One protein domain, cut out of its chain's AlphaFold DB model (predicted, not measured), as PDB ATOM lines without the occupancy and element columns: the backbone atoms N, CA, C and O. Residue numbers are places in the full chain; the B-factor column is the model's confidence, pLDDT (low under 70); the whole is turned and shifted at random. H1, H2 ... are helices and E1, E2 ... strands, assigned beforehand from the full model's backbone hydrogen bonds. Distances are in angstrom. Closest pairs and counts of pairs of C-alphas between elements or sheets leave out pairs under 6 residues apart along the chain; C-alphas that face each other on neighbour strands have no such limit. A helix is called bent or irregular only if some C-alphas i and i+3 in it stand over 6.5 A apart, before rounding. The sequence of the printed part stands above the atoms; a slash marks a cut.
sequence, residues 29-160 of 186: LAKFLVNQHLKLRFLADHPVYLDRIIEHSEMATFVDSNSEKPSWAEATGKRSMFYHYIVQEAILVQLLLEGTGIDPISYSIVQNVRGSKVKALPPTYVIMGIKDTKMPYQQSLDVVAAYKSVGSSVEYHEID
ATOM      1  N   LEU A  29      87.612   8.743   7.860       38.47
ATOM      2  CA  LEU A  29      87.161   7.724   8.813       38.47
ATOM      3  C   LEU A  29      85.710   8.005   9.223       38.47
ATOM      4  O   LEU A  29      85.362   9.149   9.514       38.47
ATOM      5  N   ALA A  30      84.863   6.975   9.270       37.31
ATOM      6  CA  ALA A  30      83.508   7.120   9.800       37.31
ATOM      7  C   ALA A  30      83.453   6.835  11.301       37.31
ATOM      8  O   ALA A  30      84.140   5.950  11.811       37.31
ATOM      9  N   LYS A  31      82.574   7.565  11.986       35.03
ATOM     10  CA  LYS A  31      82.285   7.421  13.414       35.03
ATOM     11  C   LYS A  31      81.104   6.465  13.596       35.03
ATOM     12  O   LYS A  31      80.046   6.687  13.013       35.03
ATOM     13  N   PHE A  32      81.267   5.427  14.416       33.22
ATOM     14  CA  PHE A  32      80.180   4.519  14.792       33.22
ATOM     15  C   PHE A  32      79.951   4.555  16.304       33.22
ATOM     16  O   PHE A  32      80.894   4.444  17.080       33.22
ATOM     17  N   LEU A  33      78.685   4.669  16.712       31.78
ATOM     18  CA  LEU A  33      78.248   4.454  18.092       31.78
ATOM     19  C   LEU A  33      78.168   2.949  18.368       31.78
ATOM     20  O   LEU A  33      77.352   2.247  17.762       31.78
ATOM     21  N   VAL A  34      79.005   2.453  19.279       36.34
ATOM     22  CA  VAL A  34      78.998   1.048  19.705       36.34
ATOM     23  C   VAL A  34      77.862   0.820  20.701       36.34
ATOM     24  O   VAL A  34      77.900   1.266  21.841       36.34
ATOM     25  N   ASN A  35      76.827   0.111  20.252       35.34
ATOM     26  CA  ASN A  35      75.686  -0.264  21.080       35.34
ATOM     27  C   ASN A  35      76.088  -1.345  22.101       35.34
ATOM     28  O   ASN A  35      76.535  -2.430  21.714       35.34
ATOM     29  N   GLN A  36      75.905  -1.063  23.394       38.50
ATOM     30  CA  GLN A  36      76.183  -1.960  24.526       38.50
ATOM     31  C   GLN A  36      75.136  -3.086  24.658       38.50
ATOM     32  O   GLN A  36      74.530  -3.291  25.704       38.50
ATOM     33  N   HIS A  37      74.899  -3.835  23.582       31.91
ATOM     34  CA  HIS A  37      73.866  -4.875  23.535       31.91
ATOM     35  C   HIS A  37      74.306  -6.256  24.028       31.91
ATOM     36  O   HIS A  37      73.680  -7.263  23.693       31.91
ATOM     37  N   LEU A  38      75.352  -6.333  24.848       33.97
ATOM     38  CA  LEU A  38      75.506  -7.492  25.711       33.97
ATOM     39  C   LEU A  38      74.926  -7.137  27.062       33.97
ATOM     40  O   LEU A  38      75.267  -6.120  27.648       33.97
ATOM     41  N   LYS A  39      74.042  -8.016  27.529       31.39
ATOM     42  CA  LYS A  39      73.583  -8.112  28.904       31.39
ATOM     43  C   LYS A  39      74.830  -8.154  29.783       31.39
ATOM     44  O   LYS A  39      75.377  -9.227  30.035       31.39
ATOM     45  N   LEU A  40      75.305  -6.984  30.186       34.00
ATOM     46  CA  LEU A  40      76.362  -6.820  31.153       34.00
ATOM     47  C   LEU A  40      75.754  -7.238  32.487       34.00
ATOM     48  O   LEU A  40      75.404  -6.425  33.327       34.00
ATOM     49  N   ARG A  41      75.649  -8.554  32.695       31.00
ATOM     50  CA  ARG A  41      75.826  -9.118  34.030       31.00
ATOM     51  C   ARG A  41      77.301  -8.940  34.375       31.00
ATOM     52  O   ARG A  41      78.028  -9.918  34.524       31.00
ATOM     53  N   PHE A  42      77.754  -7.690  34.438       37.03
ATOM     54  CA  PHE A  42      78.855  -7.389  35.316       37.03
ATOM     55  C   PHE A  42      78.321  -7.705  36.703       37.03
ATOM     56  O   PHE A  42      77.200  -7.342  37.061       37.03
ATOM     57  N   LEU A  43      79.066  -8.562  37.383       32.31
ATOM     58  CA  LEU A  43      78.826  -8.975  38.751       32.31
ATOM     59  C   LEU A  43      78.396  -7.740  39.545       32.31
ATOM     60  O   LEU A  43      79.001  -6.680  39.396       32.31
ATOM     61  N   ALA A  44      77.338  -7.882  40.338       36.78
ATOM     62  CA  ALA A  44      76.685  -6.833  41.118       36.78
ATOM     63  C   ALA A  44      77.593  -6.164  42.179       36.78
ATOM     64  O   ALA A  44      77.097  -5.526  43.102       36.78
ATOM     65  N   ASP A  45      78.911  -6.304  42.053       35.84
ATOM     66  CA  ASP A  45      79.892  -6.026  43.087       35.84
ATOM     67  C   ASP A  45      80.679  -4.729  42.829       35.84
ATOM     68  O   ASP A  45      81.276  -4.211  43.769       35.84
ATOM     69  N   HIS A  46      80.646  -4.149  41.616       37.53
ATOM     70  CA  HIS A  46      81.328  -2.878  41.317       37.53
ATOM     71  C   HIS A  46      80.560  -2.009  40.300       37.53
ATOM     72  O   HIS A  46      80.469  -2.375  39.125       37.53
ATOM     73  N   PRO A  47      80.023  -0.842  40.701       48.84
ATOM     74  CA  PRO A  47      79.447   0.118  39.768       48.84
ATOM     75  C   PRO A  47      80.554   0.642  38.850       48.84
ATOM     76  O   PRO A  47      81.628   1.027  39.299       48.84
ATOM     77  N   VAL A  48      80.291   0.654  37.543       52.88
ATOM     78  CA  VAL A  48      81.311   0.839  36.493       52.88
ATOM     79  C   VAL A  48      82.074   2.172  36.613       52.88
ATOM     80  O   VAL A  48      83.159   2.291  36.060       52.88
ATOM     81  N   TYR A  49      81.583   3.154  37.375       62.91
ATOM     82  CA  TYR A  49      82.243   4.458  37.547       62.91
ATOM     83  C   TYR A  49      82.167   5.054  38.959       62.91
ATOM     84  O   TYR A  49      82.755   6.105  39.195       62.91
ATOM     85  N   LEU A  50      81.437   4.431  39.886       70.44
ATOM     86  CA  LEU A  50      81.203   4.977  41.224       70.44
ATOM     87  C   LEU A  50      81.433   3.885  42.264       70.44
ATOM     88  O   LEU A  50      81.077   2.741  42.034       70.44
ATOM     89  N   ASP A  51      81.910   4.243  43.451       79.94
ATOM     90  CA  ASP A  51      82.059   3.294  44.566       79.94
ATOM     91  C   ASP A  51      80.739   3.087  45.342       79.94
ATOM     92  O   ASP A  51      80.731   2.890  46.559       79.94
ATOM     93  N   ARG A  52      79.586   3.187  44.662       84.94
ATOM     94  CA  ARG A  52      78.252   2.994  45.256       84.94
ATOM     95  C   ARG A  52      77.199   2.545  44.245       84.94
ATOM     96  O   ARG A  52      77.222   2.962  43.089       84.94
ATOM     97  N   ILE A  53      76.208   1.805  44.729       85.88
ATOM     98  CA  ILE A  53      74.966   1.549  43.992       85.88
ATOM     99  C   ILE A  53      74.137   2.843  43.967       85.88
ATOM    100  O   ILE A  53      74.021   3.540  44.982       85.88
ATOM    101  N   ILE A  54      73.598   3.192  42.800       88.19
ATOM    102  CA  ILE A  54      72.660   4.309  42.641       88.19
ATOM    103  C   ILE A  54      71.243   3.779  42.845       88.19
ATOM    104  O   ILE A  54      70.817   2.866  42.138       88.19
ATOM    105  N   GLU A  55      70.506   4.364  43.785       92.12
ATOM    106  CA  GLU A  55      69.122   3.976  44.052       92.12
ATOM    107  C   GLU A  55      68.191   4.458  42.931       92.12
ATOM    108  O   GLU A  55      68.283   5.603  42.477       92.12
ATOM    109  N   HIS A  56      67.209   3.635  42.540       91.19
ATOM    110  CA  HIS A  56      66.215   4.007  41.521       91.19
ATOM    111  C   HIS A  56      65.519   5.337  41.853       91.19
ATOM    112  O   HIS A  56      65.249   6.156  40.975       91.19
ATOM    113  N   SER A  57      65.222   5.580  43.134       94.44
ATOM    114  CA  SER A  57      64.550   6.806  43.582       94.44
ATOM    115  C   SER A  57      65.352   8.080  43.285       94.44
ATOM    116  O   SER A  57      64.750   9.128  43.050       94.44
ATOM    117  N   GLU A  58      66.686   8.006  43.214       93.12
ATOM    118  CA  GLU A  58      67.534   9.145  42.846       93.12
ATOM    119  C   GLU A  58      67.351   9.546  41.375       93.12
ATOM    120  O   GLU A  58      67.510  10.725  41.044       93.12
ATOM    121  N   MET A  59      67.020   8.570  40.522       93.50
ATOM    122  CA  MET A  59      66.971   8.689  39.061       93.50
ATOM    123  C   MET A  59      65.553   8.646  38.483       93.50
ATOM    124  O   MET A  59      65.391   8.806  37.275       93.50
ATOM    125  N   ALA A  60      64.524   8.474  39.318       92.31
ATOM    126  CA  ALA A  60      63.138   8.273  38.891       92.31
ATOM    127  C   ALA A  60      62.641   9.343  37.898       92.31
ATOM    128  O   ALA A  60      61.994   9.010  36.910       92.31
ATOM    129  N   THR A  61      63.008  10.611  38.111       92.12
ATOM    130  CA  THR A  61      62.653  11.727  37.214       92.12
ATOM    131  C   THR A  61      63.293  11.623  35.826       92.12
ATOM    132  O   THR A  61      62.762  12.172  34.873       92.12
ATOM    133  N   PHE A  62      64.426  10.934  35.675       90.44
ATOM    134  CA  PHE A  62      65.083  10.752  34.374       90.44
ATOM    135  C   PHE A  62      64.641   9.471  33.656       90.44
ATOM    136  O   PHE A  62      64.781   9.374  32.439       90.44
ATOM    137  N   VAL A  63      64.113   8.495  34.402       91.00
ATOM    138  CA  VAL A  63      63.523   7.264  33.852       91.00
ATOM    139  C   VAL A  63      62.108   7.516  33.324       91.00
ATOM    140  O   VAL A  63      61.701   6.904  32.339       91.00
ATOM    141  N   ASP A  64      61.352   8.414  33.959       89.56
ATOM    142  CA  ASP A  64      59.994   8.751  33.536       89.56
ATOM    143  C   ASP A  64      59.979   9.477  32.182       89.56
ATOM    144  O   ASP A  64      60.458  10.602  32.032       89.56
ATOM    145  N   SER A  65      59.348   8.848  31.192       85.38
ATOM    146  CA  SER A  65      59.226   9.373  29.832       85.38
ATOM    147  C   SER A  65      58.369  10.642  29.726       85.38
ATOM    148  O   SER A  65      58.455  11.339  28.707       85.38
ATOM    149  N   ASN A  66      57.571  10.953  30.755       88.31
ATOM    150  CA  ASN A  66      56.731  12.153  30.832       88.31
ATOM    151  C   ASN A  66      57.409  13.335  31.534       88.31
ATOM    152  O   ASN A  66      56.866  14.442  31.520       88.31
ATOM    153  N   SER A  67      58.568  13.114  32.150       88.88
ATOM    154  CA  SER A  67      59.325  14.173  32.804       88.88
ATOM    155  C   SER A  67      59.970  15.119  31.781       88.88
ATOM    156  O   SER A  67      60.026  14.849  30.576       88.88
ATOM    157  N   GLU A  68      60.435  16.275  32.256       87.31
ATOM    158  CA  GLU A  68      61.129  17.245  31.411       87.31
ATOM    159  C   GLU A  68      62.350  16.600  30.738       87.31
ATOM    160  O   GLU A  68      63.082  15.827  31.358       87.31
ATOM    161  N   LYS A  69      62.579  16.929  29.461       83.19
ATOM    162  CA  LYS A  69      63.713  16.434  28.669       83.19
ATOM    163  C   LYS A  69      64.767  17.531  28.547       83.19
ATOM    164  O   LYS A  69      64.735  18.291  27.577       83.19
ATOM    165  N   PRO A  70      65.698  17.649  29.502       77.06
ATOM    166  CA  PRO A  70      66.749  18.643  29.395       77.06
ATOM    167  C   PRO A  70      67.732  18.248  28.278       77.06
ATOM    168  O   PRO A  70      67.869  17.074  27.931       77.06
ATOM    169  N   SER A  71      68.516  19.188  27.754       77.50
ATOM    170  CA  SER A  71      69.628  18.924  26.812       77.50
ATOM    171  C   SER A  71      71.017  19.102  27.439       77.50
ATOM    172  O   SER A  71      72.008  18.696  26.847       77.50
ATOM    173  N   TRP A  72      71.081  19.636  28.661       80.94
ATOM    174  CA  TRP A  72      72.316  19.933  29.389       80.94
ATOM    175  C   TRP A  72      72.335  19.325  30.806       80.94
ATOM    176  O   TRP A  72      71.275  19.032  31.372       80.94
ATOM    177  N   ALA A  73      73.524  19.118  31.375       80.31
ATOM    178  CA  ALA A  73      73.732  18.648  32.744       80.31
ATOM    179  C   ALA A  73      74.985  19.290  33.361       80.31
ATOM    180  O   ALA A  73      76.017  19.367  32.701       80.31
ATOM    181  N   GLU A  74      74.924  19.669  34.641       79.75
ATOM    182  CA  GLU A  74      76.133  19.938  35.431       79.75
ATOM    183  C   GLU A  74      76.932  18.649  35.615       79.75
ATOM    184  O   GLU A  74      76.343  17.604  35.903       79.75
ATOM    185  N   ALA A  75      78.265  18.717  35.552       74.25
ATOM    186  CA  ALA A  75      79.141  17.556  35.747       74.25
ATOM    187  C   ALA A  75      78.870  16.815  37.074       74.25
ATOM    188  O   ALA A  75      78.893  15.590  37.123       74.25
ATOM    189  N   THR A  76      78.528  17.550  38.135       77.00
ATOM    190  CA  THR A  76      78.200  17.007  39.465       77.00
ATOM    191  C   THR A  76      76.701  16.783  39.692       77.00
ATOM    192  O   THR A  76      76.288  16.359  40.771       77.00
ATOM    193  N   GLY A  77      75.858  17.100  38.709       83.62
ATOM    194  CA  GLY A  77      74.408  17.014  38.829       83.62
ATOM    195  C   GLY A  77      73.887  15.577  38.759       83.62
ATOM    196  O   GLY A  77      74.502  14.692  38.164       83.62
ATOM    197  N   LYS A  78      72.674  15.346  39.289       86.62
ATOM    198  CA  LYS A  78      72.012  14.025  39.229       86.62
ATOM    199  C   LYS A  78      71.878  13.479  37.809       86.62
ATOM    200  O   LYS A  78      71.941  12.275  37.605       86.62
ATOM    201  N   ARG A  79      71.736  14.366  36.827       85.00
ATOM    202  CA  ARG A  79      71.661  13.970  35.426       85.00
ATOM    203  C   ARG A  79      72.962  13.350  34.913       85.00
ATOM    204  O   ARG A  79      72.898  12.393  34.153       85.00
ATOM    205  N   SER A  80      74.118  13.843  35.345       83.50
ATOM    206  CA  SER A  80      75.409  13.248  34.977       83.50
ATOM    207  C   SER A  80      75.579  11.862  35.602       83.50
ATOM    208  O   SER A  80      76.117  10.962  34.966       83.50
ATOM    209  N   MET A  81      74.986  11.629  36.782       86.94
ATOM    210  CA  MET A  81      74.912  10.290  37.384       86.94
ATOM    211  C   MET A  81      73.974   9.328  36.637       86.94
ATOM    212  O   MET A  81      74.121   8.112  36.764       86.94
ATOM    213  N   PHE A  82      73.024   9.838  35.848       88.56
ATOM    214  CA  PHE A  82      72.029   8.999  35.182       88.56
ATOM    215  C   PHE A  82      72.653   8.039  34.167       88.56
ATOM    216  O   PHE A  82      72.206   6.902  34.056       88.56
ATOM    217  N   TYR A  83      73.729   8.440  33.481       82.12
ATOM    218  CA  TYR A  83      74.467   7.531  32.598       82.12
ATOM    219  C   TYR A  83      74.988   6.301  33.356       82.12
ATOM    220  O   TYR A  83      74.808   5.168  32.908       82.12
ATOM    221  N   HIS A  84      75.565   6.504  34.542       83.62
ATOM    222  CA  HIS A  84      76.052   5.405  35.375       83.62
ATOM    223  C   HIS A  84      74.915   4.494  35.833       83.62
ATOM    224  O   HIS A  84      75.069   3.277  35.815       83.62
ATOM    225  N   TYR A  85      73.758   5.069  36.166       86.31
ATOM    226  CA  TYR A  85      72.564   4.301  36.510       86.31
ATOM    227  C   TYR A  85      72.046   3.467  35.329       86.31
ATOM    228  O   TYR A  85      71.724   2.294  35.492       86.31
ATOM    229  N   ILE A  86      72.029   4.029  34.116       86.06
ATOM    230  CA  ILE A  86      71.641   3.303  32.899       86.06
ATOM    231  C   ILE A  86      72.532   2.075  32.675       86.06
ATOM    232  O   ILE A  86      72.023   1.012  32.308       86.06
ATOM    233  N   VAL A  87      73.845   2.227  32.875       82.00
ATOM    234  CA  VAL A  87      74.818   1.132  32.752       82.00
ATOM    235  C   VAL A  87      74.626   0.111  33.876       82.00
ATOM    236  O   VAL A  87      74.573  -1.082  33.586       82.00
ATOM    237  N   GLN A  88      74.469   0.568  35.123       84.56
ATOM    238  CA  GLN A  88      74.229  -0.277  36.300       84.56
ATOM    239  C   GLN A  88      73.007  -1.185  36.105       84.56
ATOM    240  O   GLN A  88      73.096  -2.391  36.310       84.56
ATOM    241  N   GLU A  89      71.882  -0.618  35.668       83.62
ATOM    242  CA  GLU A  89      70.623  -1.354  35.503       83.62
ATOM    243  C   GLU A  89      70.498  -2.046  34.133       83.62
ATOM    244  O   GLU A  89      69.559  -2.805  33.895       83.62
ATOM    245  N   ALA A  90      71.432  -1.790  33.211       82.19
ATOM    246  CA  ALA A  90      71.390  -2.256  31.823       82.19
ATOM    247  C   ALA A  90      70.080  -1.892  31.078       82.19
ATOM    248  O   ALA A  90      69.569  -2.673  30.270       82.19
ATOM    249  N   ILE A  91      69.544  -0.685  31.316       85.88
ATOM    250  CA  ILE A  91      68.223  -0.239  30.815       85.88
ATOM    251  C   ILE A  91      68.268   0.638  29.556       85.88
ATOM    252  O   ILE A  91      67.219   1.060  29.073       85.88
ATOM    253  N   LEU A  92      69.448   0.909  28.981       85.25
ATOM    254  CA  LEU A  92      69.584   1.825  27.832       85.25
ATOM    255  C   LEU A  92      68.651   1.452  26.672       85.25
ATOM    256  O   LEU A  92      68.006   2.305  26.071       85.25
ATOM    257  N   VAL A  93      68.574   0.157  26.374       83.50
ATOM    258  CA  VAL A  93      67.769  -0.383  25.275       83.50
ATOM    259  C   VAL A  93      66.290  -0.113  25.491       83.50
ATOM    260  O   VAL A  93      65.600   0.300  24.564       83.50
ATOM    261  N   GLN A  94      65.817  -0.334  26.716       86.12
ATOM    262  CA  GLN A  94      64.437  -0.072  27.087       86.12
ATOM    263  C   GLN A  94      64.136   1.421  26.936       86.12
ATOM    264  O   GLN A  94      63.214   1.778  26.211       86.12
ATOM    265  N   LEU A  95      64.966   2.287  27.524       86.75
ATOM    266  CA  LEU A  95      64.774   3.739  27.469       86.75
ATOM    267  C   LEU A  95      64.747   4.291  26.037       86.75
ATOM    268  O   LEU A  95      64.017   5.240  25.760       86.75
ATOM    269  N   LEU A  96      65.543   3.719  25.130       84.31
ATOM    270  CA  LEU A  96      65.614   4.176  23.742       84.31
ATOM    271  C   LEU A  96      64.510   3.597  22.853       84.31
ATOM    272  O   LEU A  96      64.040   4.293  21.953       84.31
ATOM    273  N   LEU A  97      64.148   2.324  23.039       85.75
ATOM    274  CA  LEU A  97      63.383   1.569  22.039       85.75
ATOM    275  C   LEU A  97      61.985   1.161  22.495       85.75
ATOM    276  O   LEU A  97      61.160   0.798  21.648       85.75
ATOM    277  N   GLU A  98      61.681   1.219  23.790       85.19
ATOM    278  CA  GLU A  98      60.354   0.873  24.292       85.19
ATOM    279  C   GLU A  98      59.273   1.751  23.639       85.19
ATOM    280  O   GLU A  98      59.414   2.962  23.485       85.19
ATOM    281  N   GLY A  99      58.197   1.116  23.171       87.25
ATOM    282  CA  GLY A  99      57.094   1.796  22.482       87.25
ATOM    283  C   GLY A  99      57.376   2.234  21.037       87.25
ATOM    284  O   GLY A  99      56.444   2.648  20.352       87.25
ATOM    285  N   THR A 100      58.608   2.102  20.531       87.62
ATOM    286  CA  THR A 100      58.951   2.501  19.148       87.62
ATOM    287  C   THR A 100      58.625   1.432  18.100       87.62
ATOM    288  O   THR A 100      58.501   1.741  16.917       87.62
ATOM    289  N   GLY A 101      58.512   0.164  18.515       89.38
ATOM    290  CA  GLY A 101      58.381  -0.984  17.608       89.38
ATOM    291  C   GLY A 101      59.663  -1.329  16.840       89.38
ATOM    292  O   GLY A 101      59.635  -2.207  15.977       89.38
ATOM    293  N   ILE A 102      60.782  -0.660  17.135       84.81
ATOM    294  CA  ILE A 102      62.073  -0.924  16.505       84.81
ATOM    295  C   ILE A 102      62.735  -2.116  17.200       84.81
ATOM    296  O   ILE A 102      62.927  -2.114  18.415       84.81
ATOM    297  N   ASP A 103      63.111  -3.133  16.423       82.75
ATOM    298  CA  ASP A 103      63.836  -4.294  16.940       82.75
ATOM    299  C   ASP A 103      65.224  -3.857  17.447       82.75
ATOM    300  O   ASP A 103      65.994  -3.290  16.664       82.75
ATOM    301  N   PRO A 104      65.592  -4.133  18.711       80.12
ATOM    302  CA  PRO A 104      66.911  -3.798  19.240       80.12
ATOM    303  C   PRO A 104      68.085  -4.328  18.409       80.12
ATOM    304  O   PRO A 104      69.134  -3.679  18.331       80.12
ATOM    305  N   ILE A 105      67.902  -5.450  17.704       80.31
ATOM    306  CA  ILE A 105      68.926  -6.006  16.815       80.31
ATOM    307  C   ILE A 105      69.300  -5.047  15.678       80.31
ATOM    308  O   ILE A 105      70.420  -5.104  15.165       80.31
ATOM    309  N   SER A 106      68.397  -4.135  15.305       79.31
ATOM    310  CA  SER A 106      68.629  -3.126  14.268       79.31
ATOM    311  C   SER A 106      69.702  -2.105  14.643       79.31
ATOM    312  O   SER A 106      70.253  -1.464  13.753       79.31
ATOM    313  N   TYR A 107      70.068  -2.005  15.923       77.81
ATOM    314  CA  TYR A 107      71.156  -1.152  16.399       77.81
ATOM    315  C   TYR A 107      72.439  -1.937  16.705       77.81
ATOM    316  O   TYR A 107      73.410  -1.361  17.194       77.81
ATOM    317  N   SER A 108      72.481  -3.250  16.465       80.69
ATOM    318  CA  SER A 108      73.704  -4.031  16.654       80.69
ATOM    319  C   SER A 108      74.666  -3.803  15.486       80.69
ATOM    320  O   SER A 108      74.355  -4.155  14.348       80.69
ATOM    321  N   ILE A 109      75.861  -3.264  15.756       78.69
ATOM    322  CA  ILE A 109      76.899  -3.071  14.724       78.69
ATOM    323  C   ILE A 109      77.218  -4.395  14.034       78.69
ATOM    324  O   ILE A 109      77.182  -4.477  12.811       78.69
ATOM    325  N   VAL A 110      77.489  -5.444  14.815       84.50
ATOM    326  CA  VAL A 110      77.877  -6.762  14.295       84.50
ATOM    327  C   VAL A 110      76.815  -7.312  13.346       84.50
ATOM    328  O   VAL A 110      77.146  -7.793  12.262       84.50
ATOM    329  N   GLN A 111      75.537  -7.211  13.720       84.56
ATOM    330  CA  GLN A 111      74.441  -7.718  12.891       84.56
ATOM    331  C   GLN A 111      74.217  -6.849  11.651       84.56
ATOM    332  O   GLN A 111      73.978  -7.383  10.570       84.56
ATOM    333  N   ASN A 112      74.349  -5.525  11.766       83.50
ATOM    334  CA  ASN A 112      74.226  -4.619  10.623       83.50
ATOM    335  C   ASN A 112      75.360  -4.793   9.604       83.50
ATOM    336  O   ASN A 112      75.099  -4.758   8.401       83.50
ATOM    337  N   VAL A 113      76.586  -5.023  10.082       84.38
ATOM    338  CA  VAL A 113      77.753  -5.339   9.247       84.38
ATOM    339  C   VAL A 113      77.530  -6.665   8.526       84.38
ATOM    340  O   VAL A 113      77.566  -6.700   7.300       84.38
ATOM    341  N   ARG A 114      77.223  -7.743   9.260       83.56
ATOM    342  CA  ARG A 114      77.022  -9.085   8.678       83.56
ATOM    343  C   ARG A 114      75.828  -9.162   7.735       83.56
ATOM    344  O   ARG A 114      75.872  -9.887   6.749       83.56
ATOM    345  N   GLY A 115      74.761  -8.428   8.035       81.50
ATOM    346  CA  GLY A 115      73.567  -8.364   7.199       81.50
ATOM    347  C   GLY A 115      73.739  -7.524   5.933       81.50
ATOM    348  O   GLY A 115      72.761  -7.361   5.207       81.50
ATOM    349  N   SER A 116      74.926  -6.946   5.693       69.81
ATOM    350  CA  SER A 116      75.221  -6.046   4.568       69.81
ATOM    351  C   SER A 116      74.197  -4.918   4.406       69.81
ATOM    352  O   SER A 116      73.966  -4.416   3.306       69.81
ATOM    353  N   LYS A 117      73.567  -4.501   5.515       67.69
ATOM    354  CA  LYS A 117      72.605  -3.387   5.517       67.69
ATOM    355  C   LYS A 117      73.305  -2.062   5.216       67.69
ATOM    356  O   LYS A 117      72.681  -1.131   4.714       67.69
ATOM    357  N   VAL A 118      74.609  -2.001   5.480       67.38
ATOM    358  CA  VAL A 118      75.488  -0.907   5.081       67.38
ATOM    359  C   VAL A 118      76.134  -1.274   3.744       67.38
ATOM    360  O   VAL A 118      76.946  -2.191   3.674       67.38
ATOM    361  N   LYS A 119      75.753  -0.566   2.671       67.50
ATOM    362  CA  LYS A 119      76.177  -0.873   1.289       67.50
ATOM    363  C   LYS A 119      77.687  -0.772   1.067       67.50
ATOM    364  O   LYS A 119      78.222  -1.468   0.213       67.50
ATOM    365  N   ALA A 120      78.354   0.112   1.802       74.62
ATOM    366  CA  ALA A 120      79.797   0.271   1.770       74.62
ATOM    367  C   ALA A 120      80.266   0.612   3.181       74.62
ATOM    368  O   ALA A 120      79.932   1.674   3.707       74.62
ATOM    369  N   LEU A 121      81.007  -0.305   3.798       79.31
ATOM    370  CA  LEU A 121      81.674  -0.012   5.055       79.31
ATOM    371  C   LEU A 121      82.945   0.791   4.754       79.31
ATOM    372  O   LEU A 121      83.707   0.416   3.857       79.31
ATOM    373  N   PRO A 122      83.174   1.899   5.468       81.50
ATOM    374  CA  PRO A 122      84.400   2.662   5.320       81.50
ATOM    375  C   PRO A 122      85.588   1.835   5.830       81.50
ATOM    376  O   PRO A 122      85.402   0.927   6.644       81.50
ATOM    377  N   PRO A 123      86.818   2.132   5.377       83.12
ATOM    378  CA  PRO A 123      88.008   1.623   6.037       83.12
ATOM    379  C   PRO A 123      87.976   2.002   7.518       83.12
ATOM    380  O   PRO A 123      87.843   3.181   7.847       83.12
ATOM    381  N   THR A 124      88.097   1.009   8.392       81.69
ATOM    382  CA  THR A 124      87.978   1.202   9.840       81.69
ATOM    383  C   THR A 124      89.290   0.845  10.522       81.69
ATOM    384  O   THR A 124      89.892  -0.183  10.223       81.69
ATOM    385  N   TYR A 125      89.720   1.687  11.453       83.19
ATOM    386  CA  TYR A 125      90.827   1.409  12.357       83.19
ATOM    387  C   TYR A 125      90.258   1.214  13.762       83.19
ATOM    388  O   TYR A 125      89.496   2.055  14.238       83.19
ATOM    389  N   VAL A 126      90.581   0.090  14.394       82.06
ATOM    390  CA  VAL A 126      90.125  -0.262  15.741       82.06
ATOM    391  C   VAL A 126      91.351  -0.389  16.635       82.06
ATOM    392  O   VAL A 126      92.260  -1.155  16.326       82.06
ATOM    393  N   ILE A 127      91.356   0.326  17.757       84.06
ATOM    394  CA  ILE A 127      92.349   0.169  18.818       84.06
ATOM    395  C   ILE A 127      91.647  -0.238  20.110       84.06
ATOM    396  O   ILE A 127      90.524   0.203  20.357       84.06
ATOM    397  N   MET A 128      92.265  -1.113  20.899       81.06
ATOM    398  CA  MET A 128      91.673  -1.587  22.148       81.06
ATOM    399  C   MET A 128      92.734  -1.853  23.212       81.06
ATOM    400  O   MET A 128      93.709  -2.559  22.953       81.06
ATOM    401  N   GLY A 129      92.498  -1.349  24.422       83.00
ATOM    402  CA  GLY A 129      93.241  -1.752  25.609       83.00
ATOM    403  C   GLY A 129      92.798  -3.130  26.088       83.00
ATOM    404  O   GLY A 129      91.609  -3.367  26.294       83.00
ATOM    405  N   ILE A 130      93.735  -4.057  26.283       84.00
ATOM    406  CA  ILE A 130      93.405  -5.426  26.728       84.00
ATOM    407  C   ILE A 130      92.839  -5.431  28.162       84.00
ATOM    408  O   ILE A 130      92.099  -6.343  28.534       84.00
ATOM    409  N   LYS A 131      93.161  -4.409  28.966       84.50
ATOM    410  CA  LYS A 131      92.707  -4.273  30.356       84.50
ATOM    411  C   LYS A 131      91.578  -3.256  30.534       84.50
ATOM    412  O   LYS A 131      91.338  -2.857  31.668       84.50
ATOM    413  N   ASP A 132      90.886  -2.866  29.462       78.25
ATOM    414  CA  ASP A 132      89.733  -1.968  29.565       78.25
ATOM    415  C   ASP A 132      88.652  -2.582  30.472       78.25
ATOM    416  O   ASP A 132      88.106  -3.662  30.216       78.25
ATOM    417  N   THR A 133      88.371  -1.889  31.572       76.62
ATOM    418  CA  THR A 133      87.401  -2.302  32.589       76.62
ATOM    419  C   THR A 133      85.983  -1.805  32.305       76.62
ATOM    420  O   THR A 133      85.041  -2.231  32.977       76.62
ATOM    421  N   LYS A 134      85.806  -0.905  31.331       72.75
ATOM    422  CA  LYS A 134      84.531  -0.261  30.979       72.75
ATOM    423  C   LYS A 134      83.891  -0.894  29.750       72.75
ATOM    424  O   LYS A 134      82.666  -1.008  29.686       72.75
ATOM    425  N   MET A 135      84.707  -1.332  28.797       72.69
ATOM    426  CA  MET A 135      84.281  -1.941  27.542       72.69
ATOM    427  C   MET A 135      84.870  -3.350  27.405       72.69
ATOM    428  O   MET A 135      86.088  -3.507  27.359       72.69
ATOM    429  N   PRO A 136      84.040  -4.406  27.290       77.56
ATOM    430  CA  PRO A 136      84.550  -5.761  27.119       77.56
ATOM    431  C   PRO A 136      85.411  -5.898  25.861       77.56
ATOM    432  O   PRO A 136      84.932  -5.693  24.746       77.56
ATOM    433  N   TYR A 137      86.649  -6.363  26.029       80.00
ATOM    434  CA  TYR A 137      87.578  -6.663  24.933       80.00
ATOM    435  C   TYR A 137      86.951  -7.522  23.813       80.00
ATOM    436  O   TYR A 137      87.122  -7.233  22.626       80.00
ATOM    437  N   GLN A 138      86.121  -8.510  24.175       83.94
ATOM    438  CA  GLN A 138      85.423  -9.372  23.214       83.94
ATOM    439  C   GLN A 138      84.530  -8.592  22.233       83.94
ATOM    440  O   GLN A 138      84.380  -8.998  21.083       83.94
ATOM    441  N   GLN A 139      83.961  -7.459  22.648       81.06
ATOM    442  CA  GLN A 139      83.095  -6.661  21.783       81.06
ATOM    443  C   GLN A 139      83.867  -6.085  20.588       81.06
ATOM    444  O   GLN A 139      83.365  -6.104  19.462       81.06
ATOM    445  N   SER A 140      85.100  -5.627  20.811       85.31
ATOM    446  CA  SER A 140      85.985  -5.141  19.748       85.31
ATOM    447  C   SER A 140      86.354  -6.267  18.780       85.31
ATOM    448  O   SER A 140      86.269  -6.087  17.561       85.31
ATOM    449  N   LEU A 141      86.661  -7.460  19.301       88.12
ATOM    450  CA  LEU A 141      86.930  -8.645  18.481       88.12
ATOM    451  C   LEU A 141      85.738  -9.034  17.601       88.12
ATOM    452  O   LEU A 141      85.913  -9.322  16.414       88.12
ATOM    453  N   ASP A 142      84.525  -9.000  18.151       86.88
ATOM    454  CA  ASP A 142      83.309  -9.353  17.419       86.88
ATOM    455  C   ASP A 142      83.044  -8.388  16.254       86.88
ATOM    456  O   ASP A 142      82.635  -8.820  15.167       86.88
ATOM    457  N   VAL A 143      83.319  -7.093  16.443       86.06
ATOM    458  CA  VAL A 143      83.226  -6.078  15.380       86.06
ATOM    459  C   VAL A 143      84.271  -6.328  14.297       86.06
ATOM    460  O   VAL A 143      83.921  -6.377  13.115       86.06
ATOM    461  N   VAL A 144      85.534  -6.551  14.669       88.94
ATOM    462  CA  VAL A 144      86.613  -6.846  13.707       88.94
ATOM    463  C   VAL A 144      86.295  -8.113  12.907       88.94
ATOM    464  O   VAL A 144      86.442  -8.131  11.682       88.94
ATOM    465  N   ALA A 145      85.803  -9.161  13.570       90.81
ATOM    466  CA  ALA A 145      85.371 -10.392  12.918       90.81
ATOM    467  C   ALA A 145      84.204 -10.147  11.948       90.81
ATOM    468  O   ALA A 145      84.191 -10.705  10.849       90.81
ATOM    469  N   ALA A 146      83.245  -9.290  12.312       88.31
ATOM    470  CA  ALA A 146      82.144  -8.912  11.430       88.31
ATOM    471  C   ALA A 146      82.650  -8.211  10.159       88.31
ATOM    472  O   ALA A 146      82.291  -8.633   9.060       88.31
ATOM    473  N   TYR A 147      83.534  -7.217  10.286       89.06
ATOM    474  CA  TYR A 147      84.122  -6.512   9.137       89.06
ATOM    475  C   TYR A 147      84.879  -7.465   8.202       89.06
ATOM    476  O   TYR A 147      84.657  -7.452   6.987       89.06
ATOM    477  N   LYS A 148      85.714  -8.346   8.767       91.00
ATOM    478  CA  LYS A 148      86.450  -9.364   8.001       91.00
ATOM    479  C   LYS A 148      85.508 -10.328   7.274       91.00
ATOM    480  O   LYS A 148      85.768 -10.673   6.125       91.00
ATOM    481  N   SER A 149      84.400 -10.725   7.906       91.44
ATOM    482  CA  SER A 149      83.440 -11.677   7.323       91.44
ATOM    483  C   SER A 149      82.759 -11.171   6.047       91.44
ATOM    484  O   SER A 149      82.365 -11.979   5.209       91.44
ATOM    485  N   VAL A 150      82.668  -9.851   5.871       89.12
ATOM    486  CA  VAL A 150      82.098  -9.211   4.675       89.12
ATOM    487  C   VAL A 150      83.170  -8.640   3.741       89.12
ATOM    488  O   VAL A 150      82.862  -7.861   2.843       89.12
ATOM    489  N   GLY A 151      84.442  -8.997   3.957       89.38
ATOM    490  CA  GLY A 151      85.564  -8.555   3.124       89.38
ATOM    491  C   GLY A 151      85.853  -7.052   3.192       89.38
ATOM    492  O   GLY A 151      86.456  -6.507   2.270       89.38
ATOM    493  N   SER A 152      85.414  -6.366   4.252       87.56
ATOM    494  CA  SER A 152      85.651  -4.928   4.427       87.56
ATOM    495  C   SER A 152      87.016  -4.642   5.056       87.56
ATOM    496  O   SER A 152      87.556  -5.451   5.809       87.56
ATOM    497  N   SER A 153      87.577  -3.468   4.749       86.50
ATOM    498  CA  SER A 153      88.885  -3.043   5.260       86.50
ATOM    499  C   SER A 153      88.803  -2.712   6.749       86.50
ATOM    500  O   SER A 153      88.141  -1.748   7.132       86.50
ATOM    501  N   VAL A 154      89.525  -3.473   7.570       87.00
ATOM    502  CA  VAL A 154      89.682  -3.202   8.999       87.00
ATOM    503  C   VAL A 154      91.128  -3.430   9.437       87.00
ATOM    504  O   VAL A 154      91.704  -4.485   9.169       87.00
ATOM    505  N   GLU A 155      91.702  -2.438  10.106       86.56
ATOM    506  CA  GLU A 155      92.976  -2.525  10.824       86.56
ATOM    507  C   GLU A 155      92.667  -2.608  12.321       86.56
ATOM    508  O   GLU A 155      91.770  -1.914  12.802       86.56
ATOM    509  N   TYR A 156      93.340  -3.505  13.040       86.06
ATOM    510  CA  TYR A 156      93.065  -3.755  14.451       86.06
ATOM    511  C   TYR A 156      94.357  -3.835  15.247       86.06
ATOM    512  O   TYR A 156      95.185  -4.699  14.952       86.06
ATOM    513  N   HIS A 157      94.495  -2.964  16.245       85.25
ATOM    514  CA  HIS A 157      95.632  -2.906  17.154       85.25
ATOM    515  C   HIS A 157      95.188  -3.092  18.603       85.25
ATOM    516  O   HIS A 157      94.200  -2.524  19.063       85.25
ATOM    517  N   GLU A 158      95.961  -3.882  19.331       87.44
ATOM    518  CA  GLU A 158      95.781  -4.096  20.759       87.44
ATOM    519  C   GLU A 158      96.919  -3.418  21.500       87.44
ATOM    520  O   GLU A 158      98.075  -3.497  21.075       87.44
ATOM    521  N   ILE A 159      96.595  -2.779  22.617       83.25
ATOM    522  CA  ILE A 159      97.593  -2.249  23.534       83.25
ATOM    523  C   ILE A 159      97.502  -3.058  24.822       83.25
ATOM    524  O   ILE A 159      96.463  -3.117  25.485       83.25
ATOM    525  N   ASP A 160      98.607  -3.717  25.158       85.50
ATOM    526  CA  ASP A 160      98.699  -4.484  26.389       85.50
ATOM    527  C   ASP A 160      98.751  -3.555  27.605       85.50
ATOM    528  O   ASP A 160      99.362  -2.488  27.588       85.50
TER     529      ASP A 160
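What this domain is: This is residues 29 to 160 of the 186 residues of the protein "Abhydrolase_3 domain-containing protein" of Leucoagaricus sp. SymC.cos (UniProt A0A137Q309). Two lobes lie at opposite ends of a loosely joined body: in one, H1 and H2 pack on each other crosswise; in the other, a ribbon of two parallel strands, E1 and E2, has H6 packed along it and H5 beside H6. Short helices H3 and H4 lie between the lobes, and the long unnamed stretch of residues 29 to 55 runs from the lobe of the strands to that of H1 and H2, while residues 98 to 103 stick out. The printed part has 132 residues, with six named helices and two named strands in the order H1, H2, H3, H4, H5, E1, H6, E2. Under half of the residues, 61, are in named elements, and of these the class is mostly helix. The whole is only just loose, close to compact, with a radius of gyration of the C-alphas of 17.2 A, and spans 48 by 38 by 26 A.

Where its parts are: Residues 29 to 55 hold no named element. H1, residues 56 to 63, begins with C-alpha 56 at (66.215, 4.007, 41.521); it is irregular, with C-alphas 58 and 61 7.9 A apart. H2 is residues 78 to 89, 15.9 A long, H3 residues 92 to 97, H4 residues 104 to 107 and H5 residues 109 to 114. E1, residues 124 to 129, is 16.9 A long; H6, residues 137 to 149, is 18.8 A long, starting at C-alpha 137 (87.578, -6.663, 24.933). E2, residues 154 to 159, is 16.6 A long and ends with C-alpha 159 at (97.593, -2.249, 23.534).

How they stand to each other: H1 and H2 touch, about perpendicular at 77 degrees, their closest C-alphas those of Met 59 and Phe 82, 6.4 A apart. H3 is close to H2 but not clearly touching, the closest C-alphas being Ile 86 and Leu 92 at 5.7 A. H4 is likewise close but not clearly touching to H3, at Val 93 and Pro 104, 7.0 A, and to H5, at Ser 106 and Asn 112, 6.8 A. H5 and H6 touch at a shallow tilt of 25 degrees, the same way, with the C-alphas of Val 110 and Val 143 closest at 5.5 A. E1 and E2 are parallel, 16 degrees between their directions, with N 126 and O 155 2.8 A apart and N 157 and O 126 2.9 A apart, both within hydrogen-bond range. E1, H6 and E2 form a strand-helix-strand unit, two parallel neighbour strands with a helix between them along the chain, and its crossover is right-handed; the closest C-alphas of H6 and E2 are Tyr 147 and Val 154, 6.5 A. H2 and H6 are apart. In H3, H5 and H6 every O i to N i+4 pair is within hydrogen-bond range, in H1 2 of 4 and in H2 6 of 8 are, and H4 is too short for such a pair.

The domain as a whole: The two C-alphas farthest apart, Ser 57 and Gly 151, are 48.1 A from each other. The printed part has no cut, and the link from H1 to H2, 14 residues, is long. The mean pLDDT of the printed part is 76.5, and it is under 70, low confidence, in 25 residues, namely residues 29 to 49 and residues 116 to 119.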